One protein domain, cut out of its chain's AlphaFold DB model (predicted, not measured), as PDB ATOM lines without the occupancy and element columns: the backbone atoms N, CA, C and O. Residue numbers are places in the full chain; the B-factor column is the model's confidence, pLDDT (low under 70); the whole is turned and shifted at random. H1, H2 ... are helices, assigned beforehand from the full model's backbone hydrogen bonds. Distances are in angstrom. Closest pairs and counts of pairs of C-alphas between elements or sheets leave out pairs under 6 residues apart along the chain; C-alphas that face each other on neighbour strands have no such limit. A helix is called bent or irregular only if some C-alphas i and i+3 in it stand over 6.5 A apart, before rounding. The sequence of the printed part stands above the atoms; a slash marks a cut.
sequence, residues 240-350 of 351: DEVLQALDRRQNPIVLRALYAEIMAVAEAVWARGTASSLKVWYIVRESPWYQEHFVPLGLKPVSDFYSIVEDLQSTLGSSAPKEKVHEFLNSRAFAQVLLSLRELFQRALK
ATOM      1  N   ASP A 240      18.180 -10.756  23.017       82.56
ATOM      2  CA  ASP A 240      17.556  -9.539  22.487       82.56
ATOM      3  C   ASP A 240      18.446  -8.295  22.679       82.56
ATOM      4  O   ASP A 240      18.475  -7.404  21.826       82.56
ATOM      5  N   GLU A 241      19.240  -8.252  23.756       84.69
ATOM      6  CA  GLU A 241      20.257  -7.214  23.964       84.69
ATOM      7  C   GLU A 241      21.412  -7.334  22.961       84.69
ATOM      8  O   GLU A 241      21.943  -6.311  22.539       84.69
ATOM      9  N   VAL A 242      21.773  -8.546  22.515       84.62
ATOM     10  CA  VAL A 242      22.773  -8.739  21.446       84.62
ATOM     11  C   VAL A 242      22.258  -8.222  20.107       84.62
ATOM     12  O   VAL A 242      22.975  -7.492  19.424       84.62
ATOM     13  N   LEU A 243      21.011  -8.537  19.743       84.62
ATOM     14  CA  LEU A 243      20.380  -8.010  18.527       84.62
ATOM     15  C   LEU A 243      20.319  -6.473  18.550       84.62
ATOM     16  O   LEU A 243      20.701  -5.818  17.580       84.62
ATOM     17  N   GLN A 244      19.922  -5.891  19.684       84.69
ATOM     18  CA  GLN A 244      19.888  -4.440  19.872       84.69
ATOM     19  C   GLN A 244      21.292  -3.803  19.907       84.69
ATOM     20  O   GLN A 244      21.460  -2.663  19.472       84.69
ATOM     21  N   ALA A 245      22.309  -4.522  20.388       86.00
ATOM     22  CA  ALA A 245      23.698  -4.075  20.376       86.00
ATOM     23  C   ALA A 245      24.319  -4.112  18.972       86.00
ATOM     24  O   ALA A 245      25.103  -3.223  18.651       86.00
ATOM     25  N   LEU A 246      23.967  -5.090  18.131       87.56
ATOM     26  CA  LEU A 246      24.414  -5.155  16.735       87.56
ATOM     27  C   LEU A 246      23.864  -3.975  15.920       87.56
ATOM     28  O   LEU A 246      24.641  -3.274  15.272       87.56
ATOM     29  N   ASP A 247      22.560  -3.697  16.032       83.44
ATOM     30  CA  ASP A 247      21.901  -2.530  15.420       83.44
ATOM     31  C   ASP A 247      22.553  -1.205  15.863       83.44
ATOM     32  O   ASP A 247      22.948  -0.372  15.044       83.44
ATOM     33  N   ARG A 248      22.786  -1.047  17.172       85.25
ATOM     34  CA  ARG A 248      23.410   0.153  17.757       85.25
ATOM     35  C   ARG A 248      24.943   0.183  17.694       85.25
ATOM     36  O   ARG A 248      25.539   1.091  18.273       85.25
ATOM     37  N   ARG A 249      25.590  -0.788  17.035       85.06
ATOM     38  CA  ARG A 249      27.062  -0.919  16.920       85.06
ATOM     39  C   ARG A 249      27.796  -0.893  18.277       85.06
ATOM     40  O   ARG A 249      28.873  -0.321  18.422       85.06
ATOM     41  N   GLN A 250      27.206  -1.508  19.301       85.94
ATOM     42  CA  GLN A 250      27.710  -1.534  20.678       85.94
ATOM     43  C   GLN A 250      28.704  -2.687  20.896       85.94
ATOM     44  O   GLN A 250      28.439  -3.647  21.623       85.94
ATOM     45  N   ASN A 251      29.883  -2.546  20.282       86.94
ATOM     46  CA  ASN A 251      31.004  -3.498  20.294       86.94
ATOM     47  C   ASN A 251      31.232  -4.247  21.631       86.94
ATOM     48  O   ASN A 251      31.290  -5.478  21.592       86.94
ATOM     49  N   PRO A 252      31.322  -3.600  22.817       87.38
ATOM     50  CA  PRO A 252      31.596  -4.316  24.069       87.38
ATOM     51  C   PRO A 252      30.476  -5.274  24.511       87.38
ATOM     52  O   PRO A 252      30.758  -6.228  25.232       87.38
ATOM     53  N   ILE A 253      29.221  -5.069  24.092       87.81
ATOM     54  CA  ILE A 253      28.115  -5.990  24.411       87.81
ATOM     55  C   ILE A 253      28.182  -7.220  23.500       87.81
ATOM     56  O   ILE A 253      28.126  -8.346  23.993       87.81
ATOM     57  N   VAL A 254      28.403  -7.016  22.196       89.19
ATOM     58  CA  VAL A 254      28.582  -8.105  21.218       89.19
ATOM     59  C   VAL A 254      29.783  -8.983  21.595       89.19
ATOM     60  O   VAL A 254      29.677 -10.207  21.616       89.19
ATOM     61  N   LEU A 255      30.906  -8.373  21.988       89.75
ATOM     62  CA  LEU A 255      32.100  -9.096  22.438       89.75
ATOM     63  C   LEU A 255      31.877  -9.871  23.746       89.75
ATOM     64  O   LEU A 255      32.348 -11.000  23.859       89.75
ATOM     65  N   ARG A 256      31.134  -9.323  24.720       87.88
ATOM     66  CA  ARG A 256      30.770 -10.057  25.949       87.88
ATOM     67  C   ARG A 256      29.863 -11.253  25.661       87.88
ATOM     68  O   ARG A 256      30.047 -12.300  26.277       87.88
ATOM     69  N   ALA A 257      28.930 -11.120  24.719       89.00
ATOM     70  CA  ALA A 257      28.067 -12.216  24.290       89.00
ATOM     71  C   ALA A 257      28.859 -13.336  23.598       89.00
ATOM     72  O   ALA A 257      28.711 -14.502  23.958       89.00
ATOM     73  N   LEU A 258      29.748 -12.976  22.663       91.00
ATOM     74  CA  LEU A 258      30.654 -13.923  22.010       91.00
ATOM     75  C   LEU A 258      31.546 -14.637  23.030       91.00
ATOM     76  O   LEU A 258      31.642 -15.857  22.982       91.00
ATOM     77  N   TYR A 259      32.155 -13.912  23.973       90.06
ATOM     78  CA  TYR A 259      32.977 -14.511  25.028       90.06
ATOM     79  C   TYR A 259      32.184 -15.516  25.878       90.06
ATOM     80  O   TYR A 259      32.661 -16.622  26.125       90.06
ATOM     81  N   ALA A 260      30.960 -15.167  26.287       88.62
ATOM     82  CA  ALA A 260      30.110 -16.055  27.073       88.62
ATOM     83  C   ALA A 260      29.705 -17.328  26.303       88.62
ATOM     84  O   ALA A 260      29.755 -18.419  26.874       88.62
ATOM     85  N   GLU A 261      29.358 -17.218  25.014       91.62
ATOM     86  CA  GLU A 261      29.049 -18.389  24.179       91.62
ATOM     87  C   GLU A 261      30.295 -19.256  23.938       91.62
ATOM     88  O   GLU A 261      30.232 -20.465  24.136       91.62
ATOM     89  N   ILE A 262      31.450 -18.655  23.627       92.69
ATOM     90  CA  ILE A 262      32.733 -19.359  23.444       92.69
ATOM     91  C   ILE A 262      33.109 -20.161  24.690       92.69
ATOM     92  O   ILE A 262      33.433 -21.341  24.574       92.69
ATOM     93  N   MET A 263      33.029 -19.561  25.883       89.12
ATOM     94  CA  MET A 263      33.346 -20.260  27.132       89.12
ATOM     95  C   MET A 263      32.378 -21.425  27.392       89.12
ATOM     96  O   MET A 263      32.826 -22.528  27.701       89.12
ATOM     97  N   ALA A 264      31.071 -21.225  27.190       88.38
ATOM     98  CA  ALA A 264      30.061 -22.274  27.359       88.38
ATOM     99  C   ALA A 264      30.145 -23.393  26.296       88.38
ATOM    100  O   ALA A 264      29.761 -24.536  26.558       88.38
ATOM    101  N   VAL A 265      30.639 -23.090  25.093       90.31
ATOM    102  CA  VAL A 265      30.917 -24.076  24.038       90.31
ATOM    103  C   VAL A 265      32.197 -24.849  24.352       90.31
ATOM    104  O   VAL A 265      32.183 -26.074  24.279       90.31
ATOM    105  N   ALA A 266      33.276 -24.171  24.755       87.88
ATOM    106  CA  ALA A 266      34.543 -24.804  25.120       87.88
ATOM    107  C   ALA A 266      34.386 -25.748  26.325       87.88
ATOM    108  O   ALA A 266      34.854 -26.886  26.275       87.88
ATOM    109  N   GLU A 267      33.659 -25.324  27.366       87.38
ATOM    110  CA  GLU A 267      33.332 -26.170  28.520       87.38
ATOM    111  C   GLU A 267      32.510 -27.401  28.101       87.38
ATOM    112  O   GLU A 267      32.845 -28.524  28.476       87.38
ATOM    113  N   ALA A 268      31.464 -27.226  27.283       86.38
ATOM    114  CA  ALA A 268      30.623 -28.336  26.833       86.38
ATOM    115  C   ALA A 268      31.396 -29.348  25.966       86.38
ATOM    116  O   ALA A 268      31.291 -30.558  26.186       86.38
ATOM    117  N   VAL A 269      32.237 -28.865  25.046       86.31
ATOM    118  CA  VAL A 269      33.121 -29.700  24.220       86.31
ATOM    119  C   VAL A 269      34.096 -30.499  25.095       86.31
ATOM    120  O   VAL A 269      34.208 -31.713  24.921       86.31
ATOM    121  N   TRP A 270      34.743 -29.864  26.076       82.44
ATOM    122  CA  TRP A 270      35.746 -30.503  26.939       82.44
ATOM    123  C   TRP A 270      35.149 -31.472  27.976       82.44
ATOM    124  O   TRP A 270      35.690 -32.551  28.242       82.44
ATOM    125  N   ALA A 271      34.014 -31.105  28.576       82.69
ATOM    126  CA  ALA A 271      33.370 -31.889  29.626       82.69
ATOM    127  C   ALA A 271      32.467 -33.006  29.075       82.69
ATOM    128  O   ALA A 271      32.360 -34.060  29.702       82.69
ATOM    129  N   ARG A 272      31.809 -32.786  27.927       77.06
ATOM    130  CA  ARG A 272      30.715 -33.637  27.415       77.06
ATOM    131  C   ARG A 272      30.928 -34.145  25.986       77.06
ATOM    132  O   ARG A 272      30.023 -34.775  25.445       77.06
ATOM    133  N   GLY A 273      32.056 -33.825  25.346       74.94
ATOM    134  CA  GLY A 273      32.335 -34.196  23.951       74.94
ATOM    135  C   GLY A 273      31.353 -33.603  22.932       74.94
ATOM    136  O   GLY A 273      31.284 -34.077  21.802       74.94
ATOM    137  N   THR A 274      30.554 -32.607  23.328       76.94
ATOM    138  CA  THR A 274      29.407 -32.107  22.563       76.94
ATOM    139  C   THR A 274      29.343 -30.587  22.620       76.94
ATOM    140  O   THR A 274      29.421 -29.983  23.687       76.94
ATOM    141  N   ALA A 275      29.207 -29.952  21.459       72.12
ATOM    142  CA  ALA A 275      29.162 -28.500  21.354       72.12
ATOM    143  C   ALA A 275      27.744 -27.948  21.567       72.12
ATOM    144  O   ALA A 275      26.783 -28.422  20.958       72.12
ATOM    145  N   SER A 276      27.640 -26.917  22.411       76.44
ATOM    146  CA  SER A 276      26.416 -26.149  22.674       76.44
ATOM    147  C   SER A 276      25.886 -25.428  21.421       76.44
ATOM    148  O   SER A 276      26.577 -25.302  20.413       76.44
ATOM    149  N   SER A 277      24.645 -24.929  21.470       78.56
ATOM    150  CA  SER A 277      24.039 -24.200  20.346       78.56
ATOM    151  C   SER A 277      24.724 -22.848  20.096       78.56
ATOM    152  O   SER A 277      24.669 -21.988  20.971       78.56
ATOM    153  N   LEU A 278      25.277 -22.651  18.894       87.75
ATOM    154  CA  LEU A 278      26.071 -21.481  18.472       87.75
ATOM    155  C   LEU A 278      25.188 -20.271  18.069       87.75
ATOM    156  O   LEU A 278      25.238 -19.786  16.939       87.75
ATOM    157  N   LYS A 279      24.266 -19.856  18.945       89.25
ATOM    158  CA  LYS A 279      23.181 -18.916  18.603       89.25
ATOM    159  C   LYS A 279      23.669 -17.485  18.403       89.25
ATOM    160  O   LYS A 279      23.170 -16.803  17.510       89.25
ATOM    161  N   VAL A 280      24.598 -17.026  19.239       90.50
ATOM    162  CA  VAL A 280      25.203 -15.694  19.120       90.50
ATOM    163  C   VAL A 280      26.091 -15.657  17.879       90.50
ATOM    164  O   VAL A 280      26.013 -14.703  17.106       90.50
ATOM    165  N   TRP A 281      26.879 -16.710  17.650       93.69
ATOM    166  CA  TRP A 281      27.789 -16.806  16.513       93.69
ATOM    167  C   TRP A 281      27.106 -16.606  15.162       93.69
ATOM    168  O   TRP A 281      27.525 -15.715  14.429       93.69
ATOM    169  N   TYR A 282      26.061 -17.376  14.830       92.38
ATOM    170  CA  TYR A 282      25.424 -17.276  13.508       92.38
ATOM    171  C   TYR A 282      24.889 -15.864  13.229       92.38
ATOM    172  O   TYR A 282      25.155 -15.301  12.169       92.38
ATOM    173  N   ILE A 283      24.229 -15.248  14.212       91.69
ATOM    174  CA  ILE A 283      23.664 -13.896  14.089       91.69
ATOM    175  C   ILE A 283      24.765 -12.843  13.938       91.69
ATOM    176  O   ILE A 283      24.633 -11.922  13.133       91.69
ATOM    177  N   VAL A 284      25.872 -12.978  14.674       91.69
ATOM    178  CA  VAL A 284      27.031 -12.096  14.503       91.69
ATOM    179  C   VAL A 284      27.654 -12.300  13.118       91.69
ATOM    180  O   VAL A 284      27.818 -11.320  12.399       91.69
ATOM    181  N   ARG A 285      27.943 -13.541  12.712       92.56
ATOM    182  CA  ARG A 285      28.575 -13.919  11.431       92.56
ATOM    183  C   ARG A 285      27.808 -13.407  10.206       92.56
ATOM    184  O   ARG A 285      28.434 -12.996   9.230       92.56
ATOM    185  N   GLU A 286      26.478 -13.417  10.262       90.88
ATOM    186  CA  GLU A 286      25.593 -12.911   9.202       90.88
ATOM    187  C   GLU A 286      25.376 -11.385   9.256       90.88
ATOM    188  O   GLU A 286      24.907 -10.789   8.285       90.88
ATOM    189  N   SER A 287      25.733 -10.719  10.360       91.38
ATOM    190  CA  SER A 287      25.525  -9.276  10.518       91.38
ATOM    191  C   SER A 287      26.512  -8.421   9.697       91.38
ATOM    192  O   SER A 287      27.697  -8.758   9.589       91.38
ATOM    193  N   PRO A 288      26.096  -7.230   9.215       89.88
ATOM    194  CA  PRO A 288      27.018  -6.244   8.642       89.88
ATOM    195  C   PRO A 288      28.120  -5.814   9.622       89.88
ATOM    196  O   PRO A 288      29.244  -5.542   9.206       89.88
ATOM    197  N   TRP A 289      27.817  -5.808  10.928       92.81
ATOM    198  CA  TRP A 289      28.772  -5.473  11.986       92.81
ATOM    199  C   TRP A 289      30.024  -6.353  11.926       92.81
ATOM    200  O   TRP A 289      31.131  -5.830  12.022       92.81
ATOM    201  N   TYR A 290      29.865  -7.665  11.717       91.25
ATOM    202  CA  TYR A 290      30.991  -8.597  11.639       91.25
ATOM    203  C   TYR A 290      31.887  -8.311  10.433       91.25
ATOM    204  O   TYR A 290      33.101  -8.251  10.595       91.25
ATOM    205  N   GLN A 291      31.309  -8.045   9.257       88.62
ATOM    206  CA  GLN A 291      32.078  -7.696   8.054       88.62
ATOM    207  C   GLN A 291      32.896  -6.408   8.247       88.62
ATOM    208  O   GLN A 291      34.066  -6.353   7.875       88.62
ATOM    209  N   GLU A 292      32.313  -5.390   8.884       88.81
ATOM    210  CA  GLU A 292      33.007  -4.134   9.200       88.81
ATOM    211  C   GLU A 292      34.099  -4.295  10.274       88.81
ATOM    212  O   GLU A 292      35.142  -3.646  10.196       88.81
ATOM    213  N   HIS A 293      33.872  -5.141  11.284       89.25
ATOM    214  CA  HIS A 293      34.721  -5.229  12.480       89.25
ATOM    215  C   HIS A 293      35.700  -6.413  12.488       89.25
ATOM    216  O   HIS A 293      36.567  -6.457  13.365       89.25
ATOM    217  N   PHE A 294      35.626  -7.332  11.517       88.94
ATOM    218  CA  PHE A 294      36.472  -8.530  11.458       88.94
ATOM    219  C   PHE A 294      37.967  -8.199  11.527       88.94
ATOM    220  O   PHE A 294      38.669  -8.711  12.400       88.94
ATOM    221  N   VAL A 295      38.444  -7.303  10.656       88.00
ATOM    222  CA  VAL A 295      39.850  -6.868  10.652       88.00
ATOM    223  C   VAL A 295      40.144  -5.874  11.792       88.00
ATOM    224  O   VAL A 295      41.080  -6.144  12.542       88.00
ATOM    225  N   PRO A 296      39.363  -4.792  12.022       87.62
ATOM    226  CA  PRO A 296      39.677  -3.809  13.070       87.62
ATOM    227  C   PRO A 296      39.731  -4.360  14.502       87.62
ATOM    228  O   PRO A 296      40.578  -3.934  15.284       87.62
ATOM    229  N   LEU A 297      38.855  -5.305  14.867       86.56
ATOM    230  CA  LEU A 297      38.892  -5.949  16.189       86.56
ATOM    231  C   LEU A 297      39.789  -7.198  16.211       86.56
ATOM    232  O   LEU A 297      40.179  -7.654  17.289       86.56
ATOM    233  N   GLY A 298      40.150  -7.730  15.037       90.44
ATOM    234  CA  GLY A 298      40.921  -8.960  14.880       90.44
ATOM    235  C   GLY A 298      40.113 -10.217  15.204       90.44
ATOM    236  O   GLY A 298      40.631 -11.109  15.861       90.44
ATOM    237  N   LEU A 299      38.852 -10.307  14.760       91.88
ATOM    238  CA  LEU A 299      37.908 -11.394  15.089       91.88
ATOM    239  C   LEU A 299      38.273 -12.769  14.492       91.88
ATOM    240  O   LEU A 299      37.500 -13.720  14.608       91.88
ATOM    241  N   LYS A 300      39.446 -12.914  13.869       90.94
ATOM    242  CA  LYS A 300      39.879 -14.165  13.244       90.94
ATOM    243  C   LYS A 300      39.916 -15.365  14.213       90.94
ATOM    244  O   LYS A 300      39.272 -16.354  13.872       90.94
ATOM    245  N   PRO A 301      40.494 -15.293  15.433       92.94
ATOM    246  CA  PRO A 301      40.448 -16.407  16.387       92.94
ATOM    247  C   PRO A 301      39.025 -16.827  16.789       92.94
ATOM    248  O   PRO A 301      38.803 -17.990  17.114       92.94
ATOM    249  N   VAL A 302      38.045 -15.911  16.731       93.19
ATOM    250  CA  VAL A 302      36.620 -16.233  16.943       93.19
ATOM    251  C   VAL A 302      36.091 -17.078  15.787       93.19
ATOM    252  O   VAL A 302      35.486 -18.121  16.023       93.19
ATOM    253  N   SER A 303      36.365 -16.674  14.544       93.44
ATOM    254  CA  SER A 303      35.990 -17.464  13.367       93.44
ATOM    255  C   SER A 303      36.675 -18.831  13.353       93.44
ATOM    256  O   SER A 303      36.012 -19.824  13.082       93.44
ATOM    257  N   ASP A 304      37.969 -18.896  13.676       92.69
ATOM    258  CA  ASP A 304      38.728 -20.150  13.691       92.69
ATOM    259  C   ASP A 304      38.200 -21.116  14.766       92.69
ATOM    260  O   ASP A 304      38.031 -22.304  14.498       92.69
ATOM    261  N   PHE A 305      37.870 -20.608  15.961       94.38
ATOM    262  CA  PHE A 305      37.244 -21.391  17.031       94.38
ATOM    263  C   PHE A 305      35.934 -22.028  16.572       94.38
ATOM    264  O   PHE A 305      35.769 -23.245  16.675       94.38
ATOM    265  N   TYR A 306      35.013 -21.228  16.029       93.75
ATOM    266  CA  TYR A 306      33.733 -21.760  15.581       93.75
ATOM    267  C   TYR A 306      33.875 -22.670  14.355       93.75
ATOM    268  O   TYR A 306      33.159 -23.661  14.282       93.75
ATOM    269  N   SER A 307      34.847 -22.446  13.462       93.25
ATOM    270  CA  SER A 307      35.166 -23.397  12.384       93.25
ATOM    271  C   SER A 307      35.648 -24.754  12.912       93.25
ATOM    272  O   SER A 307      35.215 -25.786  12.409       93.25
ATOM    273  N   ILE A 308      36.476 -24.791  13.964       92.44
ATOM    274  CA  ILE A 308      36.878 -26.056  14.612       92.44
ATOM    275  C   ILE A 308      35.669 -26.752  15.254       92.44
ATOM    276  O   ILE A 308      35.580 -27.979  15.218       92.44
ATOM    277  N   VAL A 309      34.722 -25.995  15.815       90.38
ATOM    278  CA  VAL A 309      33.498 -26.539  16.427       90.38
ATOM    279  C   VAL A 309      32.488 -27.034  15.375       90.38
ATOM    280  O   VAL A 309      31.892 -28.092  15.568       90.38
ATOM    281  N   GLU A 310      32.330 -26.329  14.253       89.81
ATOM    282  CA  GLU A 310      31.524 -26.745  13.092       89.81
ATOM    283  C   GLU A 310      32.109 -28.030  12.450       89.81
ATOM    284  O   GLU A 310      31.378 -28.996  12.190       89.81
ATOM    285  N   ASP A 311      33.436 -28.114  12.298       90.00
ATOM    286  CA  ASP A 311      34.127 -29.325  11.827       90.00
ATOM    287  C   ASP A 311      34.032 -30.490  12.835       90.00
ATOM    288  O   ASP A 311      33.879 -31.645  12.433       90.00
ATOM    289  N   LEU A 312      34.086 -30.218  14.147       88.50
ATOM    290  CA  LEU A 312      33.890 -31.226  15.199       88.50
ATOM    291  C   LEU A 312      32.470 -31.813  15.130       88.50
ATOM    292  O   LEU A 312      32.306 -33.033  15.103       88.50
ATOM    293  N   GLN A 313      31.447 -30.953  15.064       86.69
ATOM    294  CA  GLN A 313      30.043 -31.370  14.972       86.69
ATOM    295  C   GLN A 313      29.781 -32.227  13.725       86.69
ATOM    296  O   GLN A 313      29.071 -33.229  13.818       86.69
ATOM    297  N   SER A 314      30.364 -31.867  12.577       86.25
ATOM    298  CA  SER A 314      30.172 -32.590  11.312       86.25
ATOM    299  C   SER A 314      30.990 -33.883  11.199       86.25
ATOM    300  O   SER A 314      30.495 -34.858  10.637       86.25
ATOM    301  N   THR A 315      32.208 -33.931  11.753       85.94
ATOM    302  CA  THR A 315      33.104 -35.102  11.647       85.94
ATOM    303  C   THR A 315      32.782 -36.192  12.673       85.94
ATOM    304  O   THR A 315      32.894 -37.381  12.374       85.94
ATOM    305  N   LEU A 316      32.422 -35.799  13.898       82.56
ATOM    306  CA  LEU A 316      32.309 -36.700  15.054       82.56
ATOM    307  C   LEU A 316      30.868 -36.856  15.570       82.56
ATOM    308  O   LEU A 316      30.567 -37.837  16.254       82.56
ATOM    309  N   GLY A 317      29.957 -35.954  15.193       74.88
ATOM    310  CA  GLY A 317      28.546 -36.011  15.575       74.88
ATOM    311  C   GLY A 317      28.297 -35.763  17.068       74.88
ATOM    312  O   GLY A 317      29.198 -35.489  17.856       74.88
ATOM    313  N   SER A 318      27.034 -35.861  17.484       70.12
ATOM    314  CA  SER A 318      26.593 -35.503  18.845       70.12
ATOM    315  C   SER A 318      26.892 -36.550  19.935       70.12
ATOM    316  O   SER A 318      26.317 -36.459  21.015       70.12
ATOM    317  N   SER A 319      27.711 -37.574  19.663       71.25
ATOM    318  CA  SER A 319      28.013 -38.652  20.622       71.25
ATOM    319  C   SER A 319      29.314 -39.389  20.266       71.25
ATOM    320  O   SER A 319      29.317 -40.580  19.946       71.25
ATOM    321  N   ALA A 320      30.430 -38.661  20.274       80.75
ATOM    322  CA  ALA A 320      31.762 -39.230  20.083       80.75
ATOM    323  C   ALA A 320      32.437 -39.597  21.421       80.75
ATOM    324  O   ALA A 320      32.210 -38.920  22.426       80.75
ATOM    325  N   PRO A 321      33.304 -40.630  21.453       84.44
ATOM    326  CA  PRO A 321      34.134 -40.917  22.620       84.44
ATOM    327  C   PRO A 321      35.130 -39.774  22.869       84.44
ATOM    328  O   PRO A 321      35.681 -39.196  21.924       84.44
ATOM    329  N   LYS A 322      35.362 -39.452  24.148       83.25
ATOM    330  CA  LYS A 322      36.120 -38.268  24.584       83.25
ATOM    331  C   LYS A 322      37.547 -38.250  24.033       83.25
ATOM    332  O   LYS A 322      38.055 -37.195  23.670       83.25
ATOM    333  N   GLU A 323      38.154 -39.419  23.892       86.19
ATOM    334  CA  GLU A 323      39.507 -39.624  23.378       86.19
ATOM    335  C   GLU A 323      39.638 -39.091  21.943       86.19
ATOM    336  O   GLU A 323      40.562 -38.337  21.650       86.19
ATOM    337  N   LYS A 324      38.659 -39.390  21.074       87.44
ATOM    338  CA  LYS A 324      38.636 -38.900  19.684       87.44
ATOM    339  C   LYS A 324      38.349 -37.406  19.591       87.44
ATOM    340  O   LYS A 324      38.864 -36.744  18.697       87.44
ATOM    341  N   VAL A 325      37.546 -36.866  20.511       87.31
ATOM    342  CA  VAL A 325      37.330 -35.415  20.611       87.31
ATOM    343  C   VAL A 325      38.641 -34.720  20.991       87.31
ATOM    344  O   VAL A 325      39.031 -33.761  20.334       87.31
ATOM    345  N   HIS A 326      39.373 -35.232  21.983       86.88
ATOM    346  CA  HIS A 326      40.669 -34.680  22.392       86.88
ATOM    347  C   HIS A 326      41.729 -34.786  21.280       86.88
ATOM    348  O   HIS A 326      42.424 -33.809  21.004       86.88
ATOM    349  N   GLU A 327      41.822 -35.934  20.601       89.38
ATOM    350  CA  GLU A 327      42.697 -36.138  19.436       89.38
ATOM    351  C   GLU A 327      42.395 -35.127  18.315       89.38
ATOM    352  O   GLU A 327      43.299 -34.453  17.816       89.38
ATOM    353  N   PHE A 328      41.113 -34.942  17.981       90.75
ATOM    354  CA  PHE A 328      40.668 -33.981  16.974       90.75
ATOM    355  C   PHE A 328      41.023 -32.534  17.352       90.75
ATOM    356  O   PHE A 328      41.613 -31.812  16.546       90.75
ATOM    357  N   LEU A 329      40.722 -32.108  18.583       89.69
ATOM    358  CA  LEU A 329      41.011 -30.748  19.060       89.69
ATOM    359  C   LEU A 329      42.520 -30.453  19.076       89.69
ATOM    360  O   LEU A 329      42.935 -29.364  18.673       89.69
ATOM    361  N   ASN A 330      43.344 -31.434  19.458       88.56
ATOM    362  CA  ASN A 330      44.800 -31.333  19.371       88.56
ATOM    363  C   ASN A 330      45.268 -31.199  17.913       88.56
ATOM    364  O   ASN A 330      46.069 -30.316  17.613       88.56
ATOM    365  N   SER A 331      44.717 -31.997  16.988       89.38
ATOM    366  CA  SER A 331      45.060 -31.927  15.555       89.38
ATOM    367  C   SER A 331      44.724 -30.577  14.903       89.38
ATOM    368  O   SER A 331      45.332 -30.201  13.901       89.38
ATOM    369  N   ARG A 332      43.773 -29.828  15.480       88.81
ATOM    370  CA  ARG A 332      43.359 -28.486  15.041       88.81
ATOM    371  C   ARG A 332      43.944 -27.342  15.878       88.81
ATOM    372  O   ARG A 332      43.473 -26.216  15.760       88.81
ATOM    373  N   ALA A 333      44.947 -27.611  16.720       90.50
ATOM    374  CA  ALA A 333      45.598 -26.622  17.590       90.50
ATOM    375  C   ALA A 333      44.621 -25.810  18.476       90.50
ATOM    376  O   ALA A 333      44.849 -24.634  18.765       90.50
ATOM    377  N   PHE A 334      43.534 -26.436  18.941       90.00
ATOM    378  CA  PHE A 334      42.446 -25.777  19.679       90.00
ATOM    379  C   PHE A 334      42.920 -24.980  20.910       90.00
ATOM    380  O   PHE A 334      42.420 -23.887  21.171       90.00
ATOM    381  N   ALA A 335      43.937 -25.474  21.628       87.69
ATOM    382  CA  ALA A 335      44.540 -24.771  22.763       87.69
ATOM    383  C   ALA A 335      45.180 -23.421  22.373       87.69
ATOM    384  O   ALA A 335      45.043 -22.445  23.110       87.69
ATOM    385  N   GLN A 336      45.810 -23.334  21.194       87.88
ATOM    386  CA  GLN A 336      46.370 -22.082  20.676       87.88
ATOM    387  C   GLN A 336      45.258 -21.087  20.327       87.88
ATOM    388  O   GLN A 336      45.363 -19.904  20.643       87.88
ATOM    389  N   VAL A 337      44.156 -21.567  19.743       91.38
ATOM    390  CA  VAL A 337      42.991 -20.726  19.432       91.38
ATOM    391  C   VAL A 337      42.363 -20.165  20.714       91.38
ATOM    392  O   VAL A 337      42.078 -18.970  20.777       91.38
ATOM    393  N   LEU A 338      42.226 -20.973  21.775       89.38
ATOM    394  CA  LEU A 338      41.778 -20.495  23.094       89.38
ATOM    395  C   LEU A 338      42.724 -19.440  23.701       89.38
ATOM    396  O   LEU A 338      42.251 -18.488  24.328       89.38
ATOM    397  N   LEU A 339      44.040 -19.560  23.495       89.50
ATOM    398  CA  LEU A 339      45.013 -18.560  23.943       89.50
ATOM    399  C   LEU A 339      44.853 -17.233  23.179       89.50
ATOM    400  O   LEU A 339      44.701 -16.184  23.808       89.50
ATOM    401  N   SER A 340      44.776 -17.267  21.846       89.75
ATOM    402  CA  SER A 340      44.546 -16.063  21.032       89.75
ATOM    403  C   SER A 340      43.178 -15.414  21.300       89.75
ATOM    404  O   SER A 340      43.053 -14.190  21.259       89.75
ATOM    405  N   LEU A 341      42.152 -16.199  21.649       91.06
ATOM    406  CA  LEU A 341      40.865 -15.681  22.130       91.06
ATOM    407  C   LEU A 341      41.000 -14.947  23.471       91.06
ATOM    408  O   LEU A 341      40.452 -13.853  23.629       91.06
ATOM    409  N   ARG A 342      41.746 -15.511  24.430       88.56
ATOM    410  CA  ARG A 342      42.036 -14.862  25.720       88.56
ATOM    411  C   ARG A 342      42.731 -13.515  25.512       88.56
ATOM    412  O   ARG A 342      42.347 -12.542  26.158       88.56
ATOM    413  N   GLU A 343      43.706 -13.439  24.611       88.38
ATOM    414  CA  GLU A 343      44.401 -12.193  24.252       88.38
ATOM    415  C   GLU A 343      43.450 -11.165  23.618       88.38
ATOM    416  O   GLU A 343      43.390 -10.017  24.068       88.38
ATOM    417  N   LEU A 344      42.644 -11.587  22.636       91.12
ATOM    418  CA  LEU A 344      41.643 -10.758  21.957       91.12
ATOM    419  C   LEU A 344      40.658 -10.132  22.949       91.12
ATOM    420  O   LEU A 344      40.495  -8.909  22.970       91.12
ATOM    421  N   PHE A 345      40.025 -10.944  23.800       88.56
ATOM    422  CA  PHE A 345      39.048 -10.445  24.769       88.56
ATOM    423  C   PHE A 345      39.701  -9.639  25.895       88.56
ATOM    424  O   PHE A 345      39.126  -8.642  26.326       88.56
ATOM    425  N   GLN A 346      40.922  -9.975  26.328       86.69
ATOM    426  CA  GLN A 346      41.658  -9.114  27.259       86.69
ATOM    427  C   GLN A 346      41.994  -7.747  26.661       86.69
ATOM    428  O   GLN A 346      41.977  -6.764  27.396       86.69
ATOM    429  N   ARG A 347      42.298  -7.658  25.363       86.00
ATOM    430  CA  ARG A 347      42.516  -6.375  24.681       86.00
ATOM    431  C   ARG A 347      41.211  -5.583  24.587       86.00
ATOM    432  O   ARG A 347      41.165  -4.432  25.007       86.00
ATOM    433  N   ALA A 348      40.151  -6.215  24.086       80.25
ATOM    434  CA  ALA A 348      38.903  -5.551  23.713       80.25
ATOM    435  C   ALA A 348      37.879  -5.363  24.857       80.25
ATOM    436  O   ALA A 348      36.827  -4.773  24.629       80.25
ATOM    437  N   LEU A 349      38.162  -5.861  26.070       77.25
ATOM    438  CA  LEU A 349      37.349  -5.643  27.282       77.25
ATOM    439  C   LEU A 349      38.096  -4.878  28.397       77.25
ATOM    440  O   LEU A 349      37.543  -4.696  29.482       77.25
ATOM    441  N   LYS A 350      39.342  -4.439  28.148       70.88
ATOM    442  CA  LYS A 350      40.078  -3.463  28.985       70.88
ATOM    443  C   LYS A 350      39.868  -2.008  28.529       70.88
ATOM    444  O   LYS A 350      40.389  -1.104  29.176       70.88
TER     445      LYS A 350
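Overview. This is residues 240 to 350 of the 351 residues of an uncharacterized protein of Holophagae bacterium (UniProt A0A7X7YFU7). Three long helices, H2, H5 and H7, run roughly side by side along the long axis as a bundle, their centres making a triangle. H1, H3 and H4 gather around one end of it, and H6 sits at the other end, where it folds back from H5. The printed part has 111 residues, with seven named helices, H1 to H7 in order along the chain, and no named strand; the class is all helix. The whole is compact, with a radius of gyration of the C-alphas of 14.2 A, and elongated, with spans of 43 by 26 by 20 A.

Along the chain. The longest helix, H2, holds residues 251 to 272 and is 31.0 A long, from C-alpha 251 at (31.004, -3.498, 20.294) to C-alpha 272 at (30.715, -33.637, 27.415). H5, residues 300 to 316, measures 23.8 A, and H7, residues 334 to 348, measures 20.9 A and ends with C-alpha 348 at (38.903, -5.551, 23.713). The shorter helices are H1, residues 240 to 247, H3, residues 279 to 286, H4, residues 288 to 297, and H6, residues 322 to 331. H4 is irregular: C-alphas 292 and 295 are 7.5 A apart.

Arrangement. H2 is the hub, touching H1, H3, H6 and H7. With residues 252 to 259 alone it touches H7, opposite ways at a shallow tilt of 24 degrees; their closest C-alphas, those of Tyr 259 and Phe 345, are 7.3 A apart. H5 touches H7, with the C-alphas of Pro 301 and Leu 341 closest at 5.8 A; the shallow tilt of 33 degrees is only just short of steep, and they run opposite ways. H2 and H5 are near each other. H1 touches H2 at a steep tilt of 50 degrees, closest at the C-alphas of Val 242 and Val 254, 5.8 A. H3 touches H2 at a steep tilt of 53 degrees, closest at the C-alphas of Leu 258 and Val 280, 6.4 A. H4 touches no helix; it is close to but not clearly touching H3, with the C-alphas of Val 284 and Tyr 290 closest at 6.0 A. H5 and H6 form a helical hairpin, closest at the C-alphas of Leu 312 and Phe 328, 7.5 A. H2 and H6 only just touch, with 3 pairs of C-alphas within 8 A, the closest those of Arg 272 and Lys 322, 7.7 A. The helix packing is mostly crossed, but only just: 2 of 6 touching pairs are at a shallow tilt. In H1, H2, H5, H6 and H7 every O i to N i+4 pair is within hydrogen-bond range; in H3 it is 3 of 4 and in H4 4 of 6.

Size, cuts and confidence. The two C-alphas farthest apart, those of Arg 248 and Glu 323, are 43.3 A apart. The printed part has no cut and no long link. The mean pLDDT of the printed part is 87.2, and no printed residue is under 70.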